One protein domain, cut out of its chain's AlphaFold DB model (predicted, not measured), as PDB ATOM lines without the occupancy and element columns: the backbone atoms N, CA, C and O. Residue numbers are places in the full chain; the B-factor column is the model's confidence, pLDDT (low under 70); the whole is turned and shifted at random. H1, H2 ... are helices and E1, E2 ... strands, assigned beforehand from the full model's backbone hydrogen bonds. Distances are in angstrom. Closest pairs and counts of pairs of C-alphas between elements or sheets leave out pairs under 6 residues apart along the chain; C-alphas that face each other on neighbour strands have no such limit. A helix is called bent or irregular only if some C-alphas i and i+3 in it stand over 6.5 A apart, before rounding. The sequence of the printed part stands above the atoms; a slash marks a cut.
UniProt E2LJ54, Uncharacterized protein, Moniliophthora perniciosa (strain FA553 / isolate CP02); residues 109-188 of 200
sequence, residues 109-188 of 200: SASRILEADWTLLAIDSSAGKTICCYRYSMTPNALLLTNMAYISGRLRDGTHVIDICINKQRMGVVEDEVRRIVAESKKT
ATOM      1  N   SER A 109      -3.611 -18.881 -40.886       82.75
ATOM      2  CA  SER A 109      -4.687 -19.480 -41.685       82.75
ATOM      3  C   SER A 109      -6.094 -19.149 -41.178       82.75
ATOM      4  O   SER A 109      -7.034 -19.086 -41.966       82.75
ATOM      5  N   ALA A 110      -6.244 -18.861 -39.881       79.31
ATOM      6  CA  ALA A 110      -7.504 -18.408 -39.298       79.31
ATOM      7  C   ALA A 110      -7.960 -17.027 -39.807       79.31
ATOM      8  O   ALA A 110      -9.139 -16.710 -39.685       79.31
ATOM      9  N   SER A 111      -7.069 -16.210 -40.387       77.25
ATOM     10  CA  SER A 111      -7.449 -14.931 -41.002       77.25
ATOM     11  C   SER A 111      -8.176 -15.101 -42.335       77.25
ATOM     12  O   SER A 111      -8.716 -14.121 -42.839       77.25
ATOM     13  N   ARG A 112      -8.184 -16.316 -42.910       81.31
ATOM     14  CA  ARG A 112      -8.869 -16.645 -44.170       81.31
ATOM     15  C   ARG A 112      -8.482 -15.705 -45.318       81.31
ATOM     16  O   ARG A 112      -9.281 -15.444 -46.209       81.31
ATOM     17  N   ILE A 113      -7.241 -15.205 -45.325       85.06
ATOM     18  CA  ILE A 113      -6.781 -14.233 -46.330       85.06
ATOM     19  C   ILE A 113      -6.873 -14.779 -47.764       85.06
ATOM     20  O   ILE A 113      -7.193 -14.036 -48.687       85.06
ATOM     21  N   LEU A 114      -6.667 -16.089 -47.936       87.56
ATOM     22  CA  LEU A 114      -6.800 -16.793 -49.219       87.56
ATOM     23  C   LEU A 114      -8.258 -16.927 -49.694       87.56
ATOM     24  O   LEU A 114      -8.515 -17.321 -50.827       87.56
ATOM     25  N   GLU A 115      -9.227 -16.628 -48.829       86.19
ATOM     26  CA  GLU A 115     -10.651 -16.666 -49.163       86.19
ATOM     27  C   GLU A 115     -11.193 -15.302 -49.588       86.19
ATOM     28  O   GLU A 115     -12.316 -15.233 -50.091       86.19
ATOM     29  N   ALA A 116     -10.405 -14.234 -49.411       87.38
ATOM     30  CA  ALA A 116     -10.759 -12.919 -49.916       87.38
ATOM     31  C   ALA A 116     -10.927 -12.983 -51.440       87.38
ATOM     32  O   ALA A 116     -10.068 -13.498 -52.163       87.38
ATOM     33  N   ASP A 117     -12.074 -12.493 -51.898       88.81
ATOM     34  CA  ASP A 117     -12.488 -12.513 -53.291       88.81
ATOM     35  C   ASP A 117     -12.631 -11.079 -53.783       88.81
ATOM     36  O   ASP A 117     -13.488 -10.327 -53.317       88.81
ATOM     37  N   TRP A 118     -11.754 -10.705 -54.706       89.69
ATOM     38  CA  TRP A 118     -11.661  -9.351 -55.229       89.69
ATOM     39  C   TRP A 118     -12.454  -9.175 -56.524       89.69
ATOM     40  O   TRP A 118     -12.408  -8.097 -57.107       89.69
ATOM     41  N   THR A 119     -13.198 -10.197 -56.970       90.81
ATOM     42  CA  THR A 119     -13.937 -10.175 -58.247       90.81
ATOM     43  C   THR A 119     -14.870  -8.966 -58.351       90.81
ATOM     44  O   THR A 119     -14.960  -8.351 -59.405       90.81
ATOM     45  N   LEU A 120     -15.514  -8.565 -57.247       88.75
ATOM     46  CA  LEU A 120     -16.421  -7.408 -57.223       88.75
ATOM     47  C   LEU A 120     -15.715  -6.049 -57.376       88.75
ATOM     48  O   LEU A 120     -16.393  -5.042 -57.556       88.75
ATOM     49  N   LEU A 121     -14.385  -6.000 -57.264       86.19
ATOM     50  CA  LEU A 121     -13.604  -4.769 -57.408       86.19
ATOM     51  C   LEU A 121     -13.017  -4.581 -58.812       86.19
ATOM     52  O   LEU A 121     -12.545  -3.485 -59.109       86.19
ATOM     53  N   ALA A 122     -13.014  -5.609 -59.665       84.56
ATOM     54  CA  ALA A 122     -12.549  -5.452 -61.038       84.56
ATOM     55  C   ALA A 122     -13.669  -4.979 -61.965       84.56
ATOM     56  O   ALA A 122     -14.823  -5.385 -61.857       84.56
ATOM     57  N   ILE A 123     -13.284  -4.118 -62.907       85.94
ATOM     58  CA  ILE A 123     -14.141  -3.654 -64.007       85.94
ATOM     59  C   ILE A 123     -14.280  -4.758 -65.077       85.94
ATOM     60  O   ILE A 123     -15.222  -4.761 -65.865       85.94
ATOM     61  N   ASP A 124     -13.358  -5.720 -65.081       85.75
ATOM     62  CA  ASP A 124     -13.283  -6.859 -65.988       85.75
ATOM     63  C   ASP A 124     -13.042  -8.175 -65.214       85.75
ATOM     64  O   ASP A 124     -13.095  -8.233 -63.987       85.75
ATOM     65  N   SER A 125     -12.759  -9.264 -65.928       81.81
ATOM     66  CA  SER A 125     -12.451 -10.571 -65.337       81.81
ATOM     67  C   SER A 125     -11.008 -10.704 -64.815       81.81
ATOM     68  O   SER A 125     -10.514 -11.826 -64.706       81.81
ATOM     69  N   SER A 126     -10.294  -9.600 -64.555       84.56
ATOM     70  CA  SER A 126      -8.887  -9.635 -64.119       84.56
ATOM     71  C   SER A 126      -8.702  -9.861 -62.618       84.56
ATOM     72  O   SER A 126      -7.646 -10.352 -62.214       84.56
ATOM     73  N   ALA A 127      -9.702  -9.551 -61.784       87.00
ATOM     74  CA  ALA A 127      -9.650  -9.877 -60.361       87.00
ATOM     75  C   ALA A 127     -10.273 -11.237 -60.059       87.00
ATOM     76  O   ALA A 127     -11.165 -11.731 -60.745       87.00
ATOM     77  N   GLY A 128      -9.805 -11.826 -58.968       86.81
ATOM     78  CA  GLY A 128     -10.294 -13.099 -58.477       86.81
ATOM     79  C   GLY A 128      -9.938 -13.285 -57.014       86.81
ATOM     80  O   GLY A 128      -9.807 -12.329 -56.249       86.81
ATOM     81  N   LYS A 129      -9.776 -14.538 -56.612       86.38
ATOM     82  CA  LYS A 129      -9.421 -14.883 -55.234       86.38
ATOM     83  C   LYS A 129      -7.944 -14.653 -54.969       86.38
ATOM     84  O   LYS A 129      -7.106 -14.869 -55.842       86.38
ATOM     85  N   THR A 130      -7.630 -14.285 -53.734       85.06
ATOM     86  CA  THR A 130      -6.250 -14.228 -53.251       85.06
ATOM     87  C   THR A 130      -5.576 -15.595 -53.384       85.06
ATOM     88  O   THR A 130      -6.026 -16.576 -52.796       85.06
ATOM     89  N   ILE A 131      -4.460 -15.653 -54.112       83.38
ATOM     90  CA  ILE A 131      -3.634 -16.867 -54.246       83.38
ATOM     91  C   ILE A 131      -2.447 -16.885 -53.272       83.38
ATOM     92  O   ILE A 131      -1.999 -17.951 -52.862       83.38
ATOM     93  N   CYS A 132      -1.963 -15.708 -52.871       79.38
ATOM     94  CA  CYS A 132      -0.895 -15.512 -51.894       79.38
ATOM     95  C   CYS A 132      -1.013 -14.123 -51.250       79.38
ATOM     96  O   CYS A 132      -1.672 -13.234 -51.793       79.38
ATOM     97  N   CYS A 133      -0.387 -13.929 -50.088       74.19
ATOM     98  CA  CYS A 133      -0.330 -12.631 -49.422       74.19
ATOM     99  C   CYS A 133       1.130 -12.261 -49.170       74.19
ATOM    100  O   CYS A 133       1.787 -12.838 -48.307       74.19
ATOM    101  N   TYR A 134       1.638 -11.269 -49.898       69.56
ATOM    102  CA  TYR A 134       2.964 -10.728 -49.627       69.56
ATOM    103  C   TYR A 134       2.931  -9.939 -48.321       69.56
ATOM    104  O   TYR A 134       2.406  -8.825 -48.254       69.56
ATOM    105  N   ARG A 135       3.497 -10.515 -47.260       71.81
ATOM    106  CA  ARG A 135       3.714  -9.785 -46.012       71.81
ATOM    107  C   ARG A 135       4.984  -8.961 -46.112       71.81
ATOM    108  O   ARG A 135       6.088  -9.492 -46.036       71.81
ATOM    109  N   TYR A 136       4.809  -7.650 -46.222       67.50
ATOM    110  CA  TYR A 136       5.888  -6.710 -45.963       67.50
ATOM    111  C   TYR A 136       6.144  -6.654 -44.460       67.50
ATOM    112  O   TYR A 136       5.391  -6.047 -43.703       67.50
ATOM    113  N   SER A 137       7.229  -7.290 -44.031       69.12
ATOM    114  CA  SER A 137       7.710  -7.250 -42.648       69.12
ATOM    115  C   SER A 137       8.565  -6.007 -42.380       69.12
ATOM    116  O   SER A 137       9.606  -6.100 -41.734       69.12
ATOM    117  N   MET A 138       8.161  -4.859 -42.930       70.81
ATOM    118  CA  MET A 138       8.820  -3.581 -42.686       70.81
ATOM    119  C   MET A 138       8.134  -2.920 -41.498       70.81
ATOM    120  O   MET A 138       6.940  -2.621 -41.537       70.81
ATOM    121  N   THR A 139       8.874  -2.736 -40.416       73.56
ATOM    122  CA  THR A 139       8.364  -2.016 -39.251       73.56
ATOM    123  C   THR A 139       8.365  -0.500 -39.517       73.56
ATOM    124  O   THR A 139       9.051  -0.040 -40.434       73.56
ATOM    125  N   PRO A 140       7.645   0.318 -38.722       75.44
ATOM    126  CA  PRO A 140       7.654   1.783 -38.865       75.44
ATOM    127  C   PRO A 140       9.053   2.422 -38.826       75.44
ATOM    128  O   PRO A 140       9.260   3.514 -39.338       75.44
ATOM    129  N   ASN A 141      10.018   1.724 -38.232       80.00
ATOM    130  CA  ASN A 141      11.428   2.083 -38.116       80.00
ATOM    131  C   ASN A 141      12.326   1.415 -39.180       80.00
ATOM    132  O   ASN A 141      13.531   1.312 -38.972       80.00
ATOM    133  N   ALA A 142      11.752   0.954 -40.299       79.81
ATOM    134  CA  ALA A 142      12.458   0.314 -41.415       79.81
ATOM    135  C   ALA A 142      13.289  -0.925 -41.022       79.81
ATOM    136  O   ALA A 142      14.208  -1.319 -41.740       79.81
ATOM    137  N   LEU A 143      12.955  -1.565 -39.898       78.88
ATOM    138  CA  LEU A 143      13.575  -2.817 -39.501       78.88
ATOM    139  C   LEU A 143      12.902  -3.945 -40.281       78.88
ATOM    140  O   LEU A 143      11.683  -4.122 -40.230       78.88
ATOM    141  N   LEU A 144      13.708  -4.688 -41.034       79.81
ATOM    142  CA  LEU A 144      13.245  -5.868 -41.743       79.81
ATOM    143  C   LEU A 144      13.271  -7.048 -40.776       79.81
ATOM    144  O   LEU A 144      14.341  -7.505 -40.378       79.81
ATOM    145  N   LEU A 145      12.098  -7.562 -40.414       81.81
ATOM    146  CA  LEU A 145      12.034  -8.830 -39.696       81.81
ATOM    147  C   LEU A 145      12.295  -9.964 -40.699       81.81
ATOM    148  O   LEU A 145      11.531 -10.157 -41.648       81.81
ATOM    149  N   THR A 146      13.387 -10.697 -40.498       87.62
ATOM    150  CA  THR A 146      13.763 -11.889 -41.274       87.62
ATOM    151  C   THR A 146      13.660 -13.145 -40.410       87.62
ATOM    152  O   THR A 146      13.389 -13.047 -39.218       87.62
ATOM    153  N   ASN A 147      13.899 -14.319 -40.996       89.62
ATOM    154  CA  ASN A 147      13.805 -15.624 -40.326       89.62
ATOM    155  C   ASN A 147      12.394 -15.916 -39.836       89.62
ATOM    156  O   ASN A 147      12.171 -16.318 -38.698       89.62
ATOM    157  N   MET A 148      11.427 -15.675 -40.718       89.38
ATOM    158  CA  MET A 148      10.030 -15.911 -40.402       89.38
ATOM    159  C   MET A 148       9.335 -16.710 -41.486       89.38
ATOM    160  O   MET A 148       9.642 -16.574 -42.670       89.38
ATOM    161  N   ALA A 149       8.326 -17.469 -41.083       89.94
ATOM    162  CA  ALA A 149       7.387 -18.083 -41.999       89.94
ATOM    163  C   ALA A 149       5.940 -17.923 -41.525       89.94
ATOM    164  O   ALA A 149       5.623 -17.929 -40.334       89.94
ATOM    165  N   TYR A 150       5.030 -17.793 -42.479       87.88
ATOM    166  CA  TYR A 150       3.610 -17.611 -42.244       87.88
ATOM    167  C   TYR A 150       2.843 -18.716 -42.942       87.88
ATOM    168  O   TYR A 150       2.919 -18.859 -44.154       87.88
ATOM    169  N   ILE A 151       2.062 -19.485 -42.188       89.75
ATOM    170  CA  ILE A 151       1.122 -20.440 -42.781       89.75
ATOM    171  C   ILE A 151      -0.157 -19.667 -43.094       89.75
ATOM    172  O   ILE A 151      -0.990 -19.465 -42.204       89.75
ATOM    173  N   SER A 152      -0.285 -19.218 -44.342       88.50
ATOM    174  CA  SER A 152      -1.361 -18.333 -44.803       88.50
ATOM    175  C   SER A 152      -2.687 -19.042 -45.036       88.50
ATOM    176  O   SER A 152      -3.745 -18.422 -44.949       88.50
ATOM    177  N   GLY A 153      -2.664 -20.361 -45.233       88.31
ATOM    178  CA  GLY A 153      -3.874 -21.172 -45.306       88.31
ATOM    179  C   GLY A 153      -3.764 -22.300 -46.311       88.31
ATOM    180  O   GLY A 153      -2.675 -22.821 -46.559       88.31
ATOM    181  N   ARG A 154      -4.919 -22.695 -46.847       89.06
ATOM    182  CA  ARG A 154      -5.036 -23.683 -47.917       89.06
ATOM    183  C   ARG A 154      -5.839 -23.106 -49.073       89.06
ATOM    184  O   ARG A 154      -6.828 -22.414 -48.843       89.06
ATOM    185  N   LEU A 155      -5.424 -23.430 -50.287       88.44
ATOM    186  CA  LEU A 155      -6.198 -23.225 -51.502       88.44
ATOM    187  C   LEU A 155      -7.309 -24.284 -51.608       88.44
ATOM    188  O   LEU A 155      -7.369 -25.243 -50.834       88.44
ATOM    189  N   ARG A 156      -8.216 -24.101 -52.575       86.00
ATOM    190  CA  ARG A 156      -9.376 -24.987 -52.799       86.00
ATOM    191  C   ARG A 156      -8.998 -26.425 -53.151       86.00
ATOM    192  O   ARG A 156      -9.752 -27.338 -52.835       86.00
ATOM    193  N   ASP A 157      -7.849 -26.617 -53.785       88.19
ATOM    194  CA  ASP A 157      -7.279 -27.928 -54.112       88.19
ATOM    195  C   ASP A 157      -6.604 -28.609 -52.901       88.19
ATOM    196  O   ASP A 157      -6.088 -29.718 -53.012       88.19
ATOM    197  N   GLY A 158      -6.604 -27.952 -51.735       87.19
ATOM    198  CA  GLY A 158      -5.977 -28.429 -50.508       87.19
ATOM    199  C   GLY A 158      -4.507 -28.037 -50.347       87.19
ATOM    200  O   GLY A 158      -3.952 -28.296 -49.276       87.19
ATOM    201  N   THR A 159      -3.897 -27.389 -51.345       88.19
ATOM    202  CA  THR A 159      -2.503 -26.925 -51.316       88.19
ATOM    203  C   THR A 159      -2.297 -25.876 -50.230       88.19
ATOM    204  O   THR A 159      -3.060 -24.917 -50.128       88.19
ATOM    205  N   HIS A 160      -1.257 -26.027 -49.408       87.81
ATOM    206  CA  HIS A 160      -0.900 -25.033 -48.392       87.81
ATOM    207  C   HIS A 160      -0.094 -23.882 -48.983       87.81
ATOM    208  O   HIS A 160       0.839 -24.109 -49.747       87.81
ATOM    209  N   VAL A 161      -0.413 -22.658 -48.561       90.12
ATOM    210  CA  VAL A 161       0.377 -21.461 -48.884       90.12
ATOM    211  C   VAL A 161       1.190 -21.068 -47.663       90.12
ATOM    212  O   VAL A 161       0.638 -20.884 -46.570       90.12
ATOM    213  N   ILE A 162       2.502 -20.972 -47.857       90.19
ATOM    214  CA  ILE A 162       3.470 -20.626 -46.823       90.19
ATOM    215  C   ILE A 162       4.318 -19.475 -47.345       90.19
ATOM    216  O   ILE A 162       5.030 -19.636 -48.333       90.19
ATOM    217  N   ASP A 163       4.254 -18.336 -46.666       89.56
ATOM    218  CA  ASP A 163       5.052 -17.160 -47.006       89.56
ATOM    219  C   ASP A 163       6.301 -17.144 -46.127       89.56
ATOM    220  O   ASP A 163       6.191 -17.213 -44.904       89.56
ATOM    221  N   ILE A 164       7.489 -17.061 -46.725       88.94
ATOM    222  CA  ILE A 164       8.765 -17.107 -46.000       88.94
ATOM    223  C   ILE A 164       9.502 -15.782 -46.198       88.94
ATOM    224  O   ILE A 164       9.685 -15.325 -47.323       88.94
ATOM    225  N   CYS A 165       9.949 -15.175 -45.099       89.75
ATOM    226  CA  CYS A 165      10.774 -13.972 -45.089       89.75
ATOM    227  C   CYS A 165      12.166 -14.321 -44.553       89.75
ATOM    228  O   CYS A 165      12.383 -14.384 -43.343       89.75
ATOM    229  N   ILE A 166      13.110 -14.574 -45.458       89.75
ATOM    230  CA  ILE A 166      14.510 -14.909 -45.163       89.75
ATOM    231  C   ILE A 166      15.433 -14.154 -46.117       89.75
ATOM    232  O   ILE A 166      14.996 -13.632 -47.143       89.75
ATOM    233  N   ASN A 167      16.721 -14.085 -45.784       89.88
ATOM    234  CA  ASN A 167      17.695 -13.462 -46.673       89.88
ATOM    235  C   ASN A 167      17.883 -14.272 -47.975       89.88
ATOM    236  O   ASN A 167      17.563 -15.460 -48.053       89.88
ATOM    237  N   LYS A 168      18.446 -13.615 -48.994       92.50
ATOM    238  CA  LYS A 168      18.640 -14.191 -50.333       92.50
ATOM    239  C   LYS A 168      19.452 -15.492 -50.324       92.50
ATOM    240  O   LYS A 168      19.133 -16.410 -51.069       92.50
ATOM    241  N   GLN A 169      20.484 -15.573 -49.485       91.38
ATOM    242  CA  GLN A 169      21.334 -16.761 -49.392       91.38
ATOM    243  C   GLN A 169      20.543 -17.970 -48.876       91.38
ATOM    244  O   GLN A 169      20.594 -19.042 -49.470       91.38
ATOM    245  N   ARG A 170      19.772 -17.784 -47.801       91.00
ATOM    246  CA  ARG A 170      18.921 -18.827 -47.216       91.00
ATOM    247  C   ARG A 170      17.782 -19.218 -48.147       91.00
ATOM    248  O   ARG A 170      17.448 -20.395 -48.208       91.00
ATOM    249  N   MET A 171      17.228 -18.263 -48.897       92.38
ATOM    250  CA  MET A 171      16.201 -18.563 -49.896       92.38
ATOM    251  C   MET A 171      16.709 -19.550 -50.948       92.38
ATOM    252  O   MET A 171      16.020 -20.526 -51.217       92.38
ATOM    253  N   GLY A 172      17.934 -19.373 -51.456       93.06
ATOM    254  CA  GLY A 172      18.523 -20.327 -52.403       93.06
ATOM    255  C   GLY A 172      18.596 -21.753 -51.842       93.06
ATOM    256  O   GLY A 172      18.199 -22.701 -52.511       93.06
ATOM    257  N   VAL A 173      18.999 -21.900 -50.574       91.12
ATOM    258  CA  VAL A 173      19.039 -23.209 -49.893       91.12
ATOM    259  C   VAL A 173      17.640 -23.822 -49.766       91.12
ATOM    260  O   VAL A 173      17.461 -25.012 -50.018       91.12
ATOM    261  N   VAL A 174      16.634 -23.020 -49.401       89.94
ATOM    262  CA  VAL A 174      15.240 -23.481 -49.298       89.94
ATOM    263  C   VAL A 174      14.699 -23.911 -50.661       89.94
ATOM    264  O   VAL A 174      14.070 -24.961 -50.766       89.94
ATOM    265  N   GLU A 175      14.954 -23.137 -51.714       92.81
ATOM    266  CA  GLU A 175      14.533 -23.463 -53.079       92.81
ATOM    267  C   GLU A 175      15.166 -24.767 -53.580       92.81
ATOM    268  O   GLU A 175      14.484 -25.593 -54.192       92.81
ATOM    269  N   ASP A 176      16.453 -24.984 -53.306       92.62
ATOM    270  CA  ASP A 176      17.161 -26.224 -53.640       92.62
ATOM    271  C   ASP A 176      16.552 -27.430 -52.925       92.62
ATOM    272  O   ASP A 176      16.250 -28.452 -53.553       92.62
ATOM    273  N   GLU A 177      16.299 -27.295 -51.627       90.44
ATOM    274  CA  GLU A 177      15.744 -28.368 -50.810       90.44
ATOM    275  C   GLU A 177      14.299 -28.703 -51.203       90.44
ATOM    276  O   GLU A 177      13.940 -29.874 -51.353       90.44
ATOM    277  N   VAL A 178      13.469 -27.691 -51.473       89.12
ATOM    278  CA  VAL A 178      12.110 -27.891 -51.996       89.12
ATOM    279  C   VAL A 178      12.158 -28.619 -53.339       89.12
ATOM    280  O   VAL A 178      11.410 -29.580 -53.542       89.12
ATOM    281  N   ARG A 179      13.058 -28.227 -54.252       94.00
ATOM    282  CA  ARG A 179      13.233 -28.918 -55.541       94.00
ATOM    283  C   ARG A 179      13.629 -30.380 -55.351       94.00
ATOM    284  O   ARG A 179      13.056 -31.244 -56.023       94.00
ATOM    285  N   ARG A 180      14.549 -30.671 -54.425       93.81
ATOM    286  CA  ARG A 180      14.969 -32.037 -54.078       93.81
ATOM    287  C   ARG A 180      13.785 -32.875 -53.587       93.81
ATOM    288  O   ARG A 180      13.511 -33.930 -54.161       93.81
ATOM    289  N   ILE A 181      13.035 -32.377 -52.603       88.12
ATOM    290  CA  ILE A 181      11.866 -33.067 -52.023       88.12
ATOM    291  C   ILE A 181      10.788 -33.321 -53.084       88.12
ATOM    292  O   ILE A 181      10.221 -34.415 -53.155       88.12
ATOM    293  N   VAL A 182      10.507 -32.340 -53.948       90.69
ATOM    294  CA  VAL A 182       9.531 -32.491 -55.039       90.69
ATOM    295  C   VAL A 182       9.970 -33.572 -56.030       90.69
ATOM    296  O   VAL A 182       9.144 -34.382 -56.459       90.69
ATOM    297  N   ALA A 183      11.255 -33.618 -56.388       93.38
ATOM    298  CA  ALA A 183      11.793 -34.639 -57.282       93.38
ATOM    299  C   ALA A 183      11.691 -36.049 -56.672       93.38
ATOM    300  O   ALA A 183      11.274 -36.986 -57.356       93.38
ATOM    301  N   GLU A 184      12.012 -36.203 -55.386       91.44
ATOM    302  CA  GLU A 184      11.885 -37.473 -54.659       91.44
ATOM    303  C   GLU A 184      10.429 -37.928 -54.542       91.44
ATOM    304  O   GLU A 184      10.114 -39.079 -54.841       91.44
ATOM    305  N   SER A 185       9.516 -37.013 -54.208       87.19
ATOM    306  CA  SER A 185       8.085 -37.315 -54.112       87.19
ATOM    307  C   SER A 185       7.509 -37.822 -55.439       87.19
ATOM    308  O   SER A 185       6.745 -38.792 -55.458       87.19
ATOM    309  N   LYS A 186       7.911 -37.218 -56.567       89.69
ATOM    310  CA  LYS A 186       7.510 -37.667 -57.910       89.69
ATOM    311  C   LYS A 186       8.021 -39.072 -58.227       89.69
ATOM    312  O   LYS A 186       7.256 -39.871 -58.763       89.69
ATOM    313  N   LYS A 187       9.272 -39.391 -57.866       90.19
ATOM    314  CA  LYS A 187       9.842 -40.737 -58.050       90.19
ATOM    315  C   LYS A 187       9.045 -41.783 -57.275       90.19
ATOM    316  O   LYS A 187       8.616 -42.759 -57.877       90.19
ATOM    317  N   THR A 188       8.775 -41.540 -55.991       88.88
ATOM    318  CA  THR A 188       8.021 -42.465 -55.125       88.88
ATOM    319  C   THR A 188       6.588 -42.695 -55.612       88.88
ATOM    320  O   THR A 188       6.090 -43.816 -55.548       88.88
TER     321      THR A 188
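AT A GLANCE: This is residues 109 to 188 of the 200 residues of an uncharacterized protein of Moniliophthora perniciosa (strain FA553 / isolate CP02) (UniProt E2LJ54). A hairpin of two antiparallel strands, E1 and E2, lies in the middle of a loosely built model, and the single helix H1 leaves the hairpin's open end as a long arm, of which residues 175 to 188 stick out free. Before the hairpin, a long stretch without named elements, residues 109 to 147, makes two wide loops, one turning round residues 120 to 127 and the other at Asn 141. The printed part has 80 residues, with two named strands and one named helix in the order E1, E2, H1, and under half of the residues are in these elements; the class is mixed, helices and strands. The whole is loose, with a radius of gyration of the C-alphas of 16.0 A and spans of 44 by 41 by 25 A.

IN THESE COORDINATES: The printed part begins with C-alpha 109 at (-4.687, -19.480, -41.685). Residues 109 to 147 hold no named helix and no named strand, and their C-alphas lie 5 to 26 A from the mean of all C-alphas. E1 is a strand of residues 148 to 154, 18.5 A long from first to last C-alpha, beginning at C-alpha 148 at (10.030, -15.911, -40.402). E2 is a strand of residues 160 to 165, 16.4 A long. H1 is a helix of residues 168 to 188, 30.6 A long, ending at C-alpha 188 at (8.021, -42.465, -55.125).

HOW THE PARTS SIT: E1 and E2 form a hairpin, antiparallel, with 161 degrees between their N-to-C directions. The C-alphas of Ala 149 and Ile 164 face each other at 4.3 A. Across the pair, N of Tyr 150 and O of Asp 163 are within hydrogen-bond range at 2.8 A, and so are N of Cys 165 and O of Met 148, at 2.8 A. A tight link of 5 residues joins E1 to E2. A tight link of 2 residues joins E2 to H1. E1 and H1 are apart. In H1 every O i to N i+4 pair is within hydrogen-bond range, and the helix is not bent.

THE WHOLE: The two C-alphas farthest apart are those of Asn 141 and Thr 188, at 47.8 A, and the first and last printed C-alphas are 29.5 A apart. Residues 175 to 188 of H1 stand free; without them the body of 66 residues spans 38 by 30 by 23 A. The printed part has no cut. No link between named elements is long. The mean pLDDT of the printed part is 86.0, and confidence is low, under 70, at residue 134 and residues 136 to 137.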